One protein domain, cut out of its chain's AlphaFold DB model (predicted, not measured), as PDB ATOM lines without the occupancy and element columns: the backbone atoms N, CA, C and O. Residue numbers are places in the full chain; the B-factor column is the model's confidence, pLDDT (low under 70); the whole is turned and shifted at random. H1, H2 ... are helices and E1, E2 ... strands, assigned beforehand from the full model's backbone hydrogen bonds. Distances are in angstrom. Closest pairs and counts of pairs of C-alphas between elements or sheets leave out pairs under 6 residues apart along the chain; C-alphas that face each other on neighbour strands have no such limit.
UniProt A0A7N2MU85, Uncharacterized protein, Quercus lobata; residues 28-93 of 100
ATOM      1  N   GLY A  28     146.249 166.626 146.322       70.81
ATOM      2  CA  GLY A  28     144.811 166.398 146.519       70.81
ATOM      3  C   GLY A  28     144.326 166.828 147.906       70.81
ATOM      4  O   GLY A  28     143.442 167.672 148.026       70.81
ATOM      5  N   THR A  29     144.957 166.305 148.958       81.38
ATOM      6  CA  THR A  29     144.578 166.589 150.352       81.38
ATOM      7  C   THR A  29     144.779 168.056 150.726       81.38
ATOM      8  O   THR A  29     143.909 168.644 151.365       81.38
ATOM      9  N   GLU A  30     145.890 168.674 150.317       85.38
ATOM     10  CA  GLU A  30     146.143 170.094 150.604       85.38
ATOM     11  C   GLU A  30     145.113 170.999 149.923       85.38
ATOM     12  O   GLU A  30     144.602 171.934 150.542       85.38
ATOM     13  N   THR A  31     144.733 170.667 148.686       87.25
ATOM     14  CA  THR A  31     143.705 171.392 147.930       87.25
ATOM     15  C   THR A  31     142.328 171.247 148.583       87.25
ATOM     16  O   THR A  31     141.602 172.230 148.723       87.25
ATOM     17  N   VAL A  32     141.978 170.050 149.065       89.25
ATOM     18  CA  VAL A  32     140.731 169.813 149.817       89.25
ATOM     19  C   VAL A  32     140.717 170.602 151.130       89.25
ATOM     20  O   VAL A  32     139.726 171.264 151.438       89.25
ATOM     21  N   ILE A  33     141.817 170.588 151.891       91.88
ATOM     22  CA  ILE A  33     141.941 171.362 153.135       91.88
ATOM     23  C   ILE A  33     141.786 172.859 152.853       91.88
ATOM     24  O   ILE A  33     141.110 173.554 153.614       91.88
ATOM     25  N   TYR A  34     142.390 173.356 151.773       91.31
ATOM     26  CA  TYR A  34     142.238 174.742 151.346       91.31
ATOM     27  C   TYR A  34     140.777 175.073 151.012       91.31
ATOM     28  O   TYR A  34     140.245 176.043 151.545       91.31
ATOM     29  N   CYS A  35     140.096 174.235 150.227       91.75
ATOM     30  CA  CYS A  35     138.684 174.414 149.877       91.75
ATOM     31  C   CYS A  35     137.778 174.494 151.120       91.75
ATOM     32  O   CYS A  35     137.013 175.448 151.286       91.75
ATOM     33  N   LEU A  36     137.917 173.544 152.050       94.62
ATOM     34  CA  LEU A  36     137.158 173.545 153.305       94.62
ATOM     35  C   LEU A  36     137.493 174.771 154.171       94.62
ATOM     36  O   LEU A  36     136.612 175.372 154.787       94.62
ATOM     37  N   ARG A  37     138.759 175.193 154.218       95.31
ATOM     38  CA  ARG A  37     139.146 176.406 154.946       95.31
ATOM     39  C   ARG A  37     138.471 177.644 154.360       95.31
ATOM     40  O   ARG A  37     137.875 178.404 155.120       95.31
ATOM     41  N   SER A  38     138.482 177.792 153.038       94.94
ATOM     42  CA  SER A  38     137.821 178.899 152.345       94.94
ATOM     43  C   SER A  38     136.321 178.935 152.639       94.94
ATOM     44  O   SER A  38     135.788 180.000 152.941       94.94
ATOM     45  N   ILE A  39     135.635 177.782 152.651       95.25
ATOM     46  CA  ILE A  39     134.219 177.704 153.057       95.25
ATOM     47  C   ILE A  39     134.033 178.254 154.474       95.25
ATOM     48  O   ILE A  39     133.207 179.146 154.674       95.25
ATOM     49  N   LYS A  40     134.820 177.766 155.444       96.31
ATOM     50  CA  LYS A  40     134.730 178.194 156.849       96.31
ATOM     51  C   LYS A  40     134.960 179.696 157.022       96.31
ATOM     52  O   LYS A  40     134.330 180.304 157.878       96.31
ATOM     53  N   GLU A  41     135.876 180.276 156.253       95.62
ATOM     54  CA  GLU A  41     136.213 181.702 156.322       95.62
ATOM     55  C   GLU A  41     135.184 182.589 155.601       95.62
ATOM     56  O   GLU A  41     134.963 183.727 156.011       95.62
ATOM     57  N   SER A  42     134.536 182.073 154.551       95.75
ATOM     58  CA  SER A  42     133.543 182.807 153.750       95.75
ATOM     59  C   SER A  42     132.150 182.891 154.384       95.75
ATOM     60  O   SER A  42     131.388 183.817 154.085       95.75
ATOM     61  N   LEU A  43     131.805 181.926 155.243       96.06
ATOM     62  CA  LEU A  43     130.481 181.811 155.843       96.06
ATOM     63  C   LEU A  43     130.477 182.332 157.282       96.06
ATOM     64  O   LEU A  43     131.291 181.945 158.118       96.06
ATOM     65  N   GLU A  44     129.492 183.163 157.601       97.81
ATOM     66  CA  GLU A  44     129.131 183.436 158.985       97.81
ATOM     67  C   GLU A  44     128.471 182.188 159.579       97.81
ATOM     68  O   GLU A  44     127.555 181.611 158.987       97.81
ATOM     69  N   ASP A  45     128.899 181.812 160.783       97.88
ATOM     70  CA  ASP A  45     128.429 180.635 161.517       97.88
ATOM     71  C   ASP A  45     127.813 181.061 162.867       97.88
ATOM     72  O   ASP A  45     128.471 180.969 163.909       97.88
ATOM     73  N   PRO A  46     126.562 181.577 162.883       98.00
ATOM     74  CA  PRO A  46     125.952 182.170 164.079       98.00
ATOM     75  C   PRO A  46     125.831 181.203 165.260       98.00
ATOM     76  O   PRO A  46     125.793 181.629 166.414       98.00
ATOM     77  N   TYR A  47     125.758 179.907 164.964       97.69
ATOM     78  CA  TYR A  47     125.557 178.841 165.939       97.69
ATOM     79  C   TYR A  47     126.837 178.044 166.228       97.69
ATOM     80  O   TYR A  47     126.817 177.141 167.062       97.69
ATOM     81  N   ASN A  48     127.970 178.432 165.630       97.62
ATOM     82  CA  ASN A  48     129.302 177.860 165.841       97.62
ATOM     83  C   ASN A  48     129.450 176.372 165.443       97.62
ATOM     84  O   ASN A  48     130.330 175.687 165.971       97.62
ATOM     85  N   TYR A  49     128.635 175.864 164.514       97.69
ATOM     86  CA  TYR A  49     128.734 174.479 164.036       97.69
ATOM     87  C   TYR A  49     130.099 174.191 163.391       97.69
ATOM     88  O   TYR A  49     130.811 173.268 163.800       97.69
ATOM     89  N   LEU A  50     130.501 175.014 162.418       97.75
ATOM     90  CA  LEU A  50     131.781 174.884 161.717       97.75
ATOM     91  C   LEU A  50     132.938 175.291 162.625       97.75
ATOM     92  O   LEU A  50     134.013 174.690 162.587       97.75
ATOM     93  N   LYS A  51     132.737 176.308 163.469       96.44
ATOM     94  CA  LYS A  51     133.770 176.785 164.394       96.44
ATOM     95  C   LYS A  51     134.281 175.670 165.303       96.44
ATOM     96  O   LYS A  51     135.500 175.549 165.436       96.44
ATOM     97  N   TYR A  52     133.379 174.888 165.902       95.94
ATOM     98  CA  TYR A  52     133.740 173.829 166.846       95.94
ATOM     99  C   TYR A  52     134.207 172.538 166.176       95.94
ATOM    100  O   TYR A  52     135.058 171.852 166.735       95.94
ATOM    101  N   SER A  53     133.673 172.208 165.000       97.25
ATOM    102  CA  SER A  53     133.970 170.931 164.350       97.25
ATOM    103  C   SER A  53     135.133 170.998 163.356       97.25
ATOM    104  O   SER A  53     135.976 170.104 163.347       97.25
ATOM    105  N   TRP A  54     135.227 172.050 162.537       97.06
ATOM    106  CA  TRP A  54     136.217 172.126 161.458       97.06
ATOM    107  C   TRP A  54     137.565 172.599 162.006       97.06
ATOM    108  O   TRP A  54     137.918 173.782 161.913       97.06
ATOM    109  N   ASN A  55     138.302 171.693 162.642       95.19
ATOM    110  CA  ASN A  55     139.611 171.975 163.216       95.19
ATOM    111  C   ASN A  55     140.749 171.550 162.277       95.19
ATOM    112  O   ASN A  55     141.104 170.378 162.190       95.19
ATOM    113  N   PHE A  56     141.380 172.535 161.643       94.75
ATOM    114  CA  PHE A  56     142.500 172.339 160.722       94.75
ATOM    115  C   PHE A  56     143.883 172.268 161.395       94.75
ATOM    116  O   PHE A  56     144.891 172.407 160.706       94.75
ATOM    117  N   SER A  57     143.965 172.114 162.723       93.50
ATOM    118  CA  SER A  57     145.245 171.902 163.417       93.50
ATOM    119  C   SER A  57     145.715 170.444 163.391       93.50
ATOM    120  O   SER A  57     146.853 170.169 163.762       93.50
ATOM    121  N   ASN A  58     144.837 169.505 163.026       87.31
ATOM    122  CA  ASN A  58     145.162 168.087 162.905       87.31
ATOM    123  C   ASN A  58     145.785 167.812 161.525       87.31
ATOM    124  O   ASN A  58     145.380 168.400 160.528       87.31
ATOM    125  N   ASN A  59     146.786 166.938 161.485       84.75
ATOM    126  CA  ASN A  59     147.512 166.537 160.280       84.75
ATOM    127  C   ASN A  59     147.428 165.027 159.999       84.75
ATOM    128  O   ASN A  59     148.118 164.530 159.111       84.75
ATOM    129  N   ARG A  60     146.612 164.287 160.757       90.19
ATOM    130  CA  ARG A  60     146.366 162.862 160.529       90.19
ATOM    131  C   ARG A  60     145.513 162.673 159.280       90.19
ATOM    132  O   ARG A  60     144.528 163.374 159.118       90.19
ATOM    133  N   GLU A  61     145.836 161.705 158.435       88.25
ATOM    134  CA  GLU A  61     145.001 161.365 157.278       88.25
ATOM    135  C   GLU A  61     143.543 161.066 157.685       88.25
ATOM    136  O   GLU A  61     143.300 160.502 158.754       88.25
ATOM    137  N   GLY A  62     142.580 161.523 156.877       89.25
ATOM    138  CA  GLY A  62     141.149 161.326 157.127       89.25
ATOM    139  C   GLY A  62     140.521 162.248 158.182       89.25
ATOM    140  O   GLY A  62     139.305 162.247 158.327       89.25
ATOM    141  N   PHE A  63     141.284 163.100 158.885       93.75
ATOM    142  CA  PHE A  63     140.727 163.936 159.969       93.75
ATOM    143  C   PHE A  63     139.572 164.855 159.534       93.75
ATOM    144  O   PHE A  63     138.690 165.173 160.328       93.75
ATOM    145  N   ILE A  64     139.563 165.285 158.269       94.94
ATOM    146  CA  ILE A  64     138.493 166.118 157.705       94.94
ATOM    147  C   ILE A  64     137.160 165.369 157.592       94.94
ATOM    148  O   ILE A  64     136.115 166.001 157.516       94.94
ATOM    149  N   CYS A  65     137.176 164.036 157.599       95.06
ATOM    150  CA  CYS A  65     135.979 163.200 157.531       95.06
ATOM    151  C   CYS A  65     135.222 163.156 158.862       95.06
ATOM    152  O   CYS A  65     134.083 162.702 158.914       95.06
ATOM    153  N   GLU A  66     135.840 163.649 159.939       95.00
ATOM    154  CA  GLU A  66     135.206 163.844 161.245       95.00
ATOM    155  C   GLU A  66     134.470 165.194 161.331       95.00
ATOM    156  O   GLU A  66     133.800 165.488 162.324       95.00
ATOM    157  N   PHE A  67     134.599 166.045 160.309       96.94
ATOM    158  CA  PHE A  67     133.962 167.351 160.294       96.94
ATOM    159  C   PHE A  67     132.451 167.234 160.097       96.94
ATOM    160  O   PHE A  67     131.952 166.489 159.255       96.94
ATOM    161  N   VAL A  68     131.701 168.045 160.840       97.62
ATOM    162  CA  VAL A  68     130.250 168.137 160.714       97.62
ATOM    163  C   VAL A  68     129.894 168.532 159.286       97.62
ATOM    164  O   VAL A  68     130.441 169.488 158.732       97.62
ATOM    165  N   GLY A  69     128.983 167.767 158.691       96.62
ATOM    166  CA  GLY A  69     128.550 167.977 157.317       96.62
ATOM    167  C   GLY A  69     129.533 167.495 156.248       96.62
ATOM    168  O   GLY A  69     129.175 167.585 155.082       96.62
ATOM    169  N   VAL A  70     130.718 166.969 156.574       96.62
ATOM    170  CA  VAL A  70     131.630 166.378 155.579       96.62
ATOM    171  C   VAL A  70     131.419 164.868 155.527       96.62
ATOM    172  O   VAL A  70     131.425 164.184 156.544       96.62
ATOM    173  N   GLU A  71     131.227 164.342 154.324       95.62
ATOM    174  CA  GLU A  71     131.128 162.913 154.044       95.62
ATOM    175  C   GLU A  71     132.293 162.542 153.130       95.62
ATOM    176  O   GLU A  71     132.476 163.183 152.099       95.62
ATOM    177  N   CYS A  72     133.080 161.531 153.494       94.94
ATOM    178  CA  CYS A  72     134.207 161.040 152.698       94.94
ATOM    179  C   CYS A  72     133.883 159.701 152.032       94.94
ATOM    180  O   CYS A  72     132.968 158.997 152.455       94.94
ATOM    181  N   TRP A  73     134.665 159.331 151.015       93.88
ATOM    182  CA  TRP A  73     134.592 157.995 150.408       93.88
ATOM    183  C   TRP A  73     134.885 156.889 151.427       93.88
ATOM    184  O   TRP A  73     134.137 155.917 151.520       93.88
ATOM    185  N   HIS A  74     135.940 157.082 152.220       90.50
ATOM    186  CA  HIS A  74     136.316 156.249 153.356       90.50
ATOM    187  C   HIS A  74     136.714 157.154 154.529       90.50
ATOM    188  O   HIS A  74     137.167 158.278 154.323       90.50
ATOM    189  N   SER A  75     136.502 156.701 155.767       87.00
ATOM    190  CA  SER A  75     136.721 157.521 156.972       87.00
ATOM    191  C   SER A  75     138.192 157.835 157.253       87.00
ATOM    192  O   SER A  75     138.494 158.760 157.997       87.00
ATOM    193  N   ASP A  76     139.094 157.036 156.702       85.19
ATOM    194  CA  ASP A  76     140.544 157.117 156.850       85.19
ATOM    195  C   ASP A  76     141.238 157.747 155.632       85.19
ATOM    196  O   ASP A  76     142.454 157.894 155.639       85.19
ATOM    197  N   GLU A  77     140.474 158.189 154.629       85.25
ATOM    198  CA  GLU A  77     140.987 158.871 153.440       85.25
ATOM    199  C   GLU A  77     140.562 160.339 153.436       85.25
ATOM    200  O   GLU A  77     139.390 160.658 153.616       85.25
ATOM    201  N   SER A  78     141.468 161.265 153.113       87.12
ATOM    202  CA  SER A  78     141.140 162.696 152.965       87.12
ATOM    203  C   SER A  78     140.391 163.020 151.654       87.12
ATOM    204  O   SER A  78     140.630 164.053 151.025       87.12
ATOM    205  N   LYS A  79     139.491 162.130 151.216       90.25
ATOM    206  CA  LYS A  79     138.747 162.220 149.958       90.25
ATOM    207  C   LYS A  79     137.269 162.494 150.229       90.25
ATOM    208  O   LYS A  79     136.489 161.579 150.497       90.25
ATOM    209  N   VAL A  80     136.884 163.762 150.116       91.81
ATOM    210  CA  VAL A  80     135.501 164.214 150.316       91.81
ATOM    211  C   VAL A  80     134.603 163.701 149.187       91.81
ATOM    212  O   VAL A  80     134.943 163.785 148.009       91.81
ATOM    213  N   LEU A  81     133.458 163.149 149.574       93.44
ATOM    214  CA  LEU A  81     132.363 162.723 148.712       93.44
ATOM    215  C   LEU A  81     131.251 163.781 148.677       93.44
ATOM    216  O   LEU A  81     130.843 164.174 147.592       93.44
ATOM    217  N   ASN A  82     130.779 164.255 149.837       93.19
ATOM    218  CA  ASN A  82     129.725 165.272 149.929       93.19
ATOM    219  C   ASN A  82     130.014 166.298 151.034       93.19
ATOM    220  O   ASN A  82     130.619 165.974 152.056       93.19
ATOM    221  N   ILE A  83     129.487 167.515 150.866       94.38
ATOM    222  CA  ILE A  83     129.410 168.528 151.925       94.38
ATOM    223  C   ILE A  83     127.938 168.917 152.123       94.38
ATOM    224  O   ILE A  83     127.261 169.359 151.196       94.38
ATOM    225  N   ARG A  84     127.429 168.746 153.344       95.75
ATOM    226  CA  ARG A  84     126.040 168.970 153.756       95.75
ATOM    227  C   ARG A  84     125.995 170.068 154.812       95.75
ATOM    228  O   ARG A  84     126.150 169.799 155.998       95.75
ATOM    229  N   LEU A  85     125.773 171.302 154.364       96.00
ATOM    230  CA  LEU A  85     125.673 172.489 155.229       96.00
ATOM    231  C   LEU A  85     124.233 172.990 155.417       96.00
ATOM    232  O   LEU A  85     124.001 174.036 156.026       96.00
ATOM    233  N   SER A  86     123.263 172.269 154.852       94.31
ATOM    234  CA  SER A  86     121.839 172.577 154.964       94.31
ATOM    235  C   SER A  86     121.407 172.657 156.429       94.31
ATOM    236  O   SER A  86     121.938 171.948 157.279       94.31
ATOM    237  N   ASP A  87     120.447 173.536 156.713       95.44
ATOM    238  CA  ASP A  87     119.822 173.708 158.032       95.44
ATOM    239  C   ASP A  87     120.758 174.144 159.181       95.44
ATOM    240  O   ASP A  87     120.332 174.223 160.329       95.44
ATOM    241  N   MET A  88     122.009 174.524 158.890       97.00
ATOM    242  CA  MET A  88     122.964 175.030 159.892       97.00
ATOM    243  C   MET A  88     122.834 176.539 160.176       97.00
ATOM    244  O   MET A  88     123.541 177.077 161.026       97.00
ATOM    245  N   GLY A  89     121.955 177.251 159.459       96.94
ATOM    246  CA  GLY A  89     121.751 178.696 159.637       96.94
ATOM    247  C   GLY A  89     122.955 179.565 159.246       96.94
ATOM    248  O   GLY A  89     123.049 180.707 159.705       96.94
ATOM    249  N   LEU A  90     123.866 179.028 158.425       97.44
ATOM    250  CA  LEU A  90     125.028 179.745 157.899       97.44
ATOM    251  C   LEU A  90     124.587 180.918 157.017       97.44
ATOM    252  O   LEU A  90     123.565 180.842 156.328       97.44
ATOM    253  N   LYS A  91     125.362 182.003 157.024       97.12
ATOM    254  CA  LYS A  91     125.105 183.196 156.202       97.12
ATOM    255  C   LYS A  91     126.344 183.570 155.401       97.12
ATOM    256  O   LYS A  91     127.443 183.143 155.723       97.12
ATOM    257  N   GLY A  92     126.169 184.397 154.376       94.81
ATOM    258  CA  GLY A  92     127.255 184.823 153.495       94.81
ATOM    259  C   GLY A  92     127.190 184.145 152.132       94.81
ATOM    260  O   GLY A  92     126.144 183.640 151.724       94.81
ATOM    261  N   HIS A  93     128.306 184.185 151.414       92.44
ATOM    262  CA  HIS A  93     128.423 183.633 150.068       92.44
ATOM    263  C   HIS A  93     129.490 182.554 150.068       92.44
ATOM    264  O   HIS A  93     130.499 182.688 150.754       92.44
TER     265      HIS A  93
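AT A GLANCE: This is residues 28 to 93 of the 100 residues of an uncharacterized protein of Quercus lobata (UniProt A0A7N2MU85). One long helix, H1, runs along the longest axis of a small body, and across from it lie a short hairpin of E1 and E2 and two short helices, H2 and H3, joined by loops. Near the end of the printed part, residues 91 to 92 fold back to pair antiparallel with residues 43 to 44, just after H1. The 66 printed residues hold three named helices and two named strands, in the order H1 H2 H3 E1 E2; the class is mixed, helices and strands, with 31 residues, under half, in named elements. The whole is compact, with a radius of gyration of the C-alphas of 11.4 A, and its outline is elongated, 29 by 19 by 19 A.

IN THESE COORDINATES: H1 is residues 28 to 42, 21.2 A long, from C-alpha 28 at (144.811, 166.398, 146.519) to C-alpha 42 at (133.543, 182.807, 153.750). H2 is residues 49 to 53 and H3 residues 63 to 66. E1 is residues 70 to 72, and E2, residues 80 to 83, 7.6 A long, ends at C-alpha 83 at (129.410, 168.528, 151.925).

HOW THE PARTS SIT: H1 is close to but not clearly touching H2, with closest C-alphas Lys 40 and Leu 50 at 6.6 A, and likewise H3, with Ile 33 and Ile 64 at 7.8 A. E1 and E2 form an antiparallel hairpin at 157 degrees, with N 71 and O 82 within hydrogen-bond range at 2.9 A. The closest C-alphas of H3 and E1 are Cys 65 and Cys 72, 5.6 A apart. H1 and E1 are apart. In H1 and H2 every O i to N i+4 pair is within hydrogen-bond range; H3 is too short for one.

THE WHOLE: The C-alphas farthest apart, those of Asp 76 and Gly 92, are 30.9 A apart. The printed part has no cut and no long link. The mean pLDDT of the printed part is 93.2, and no printed residue is under 70.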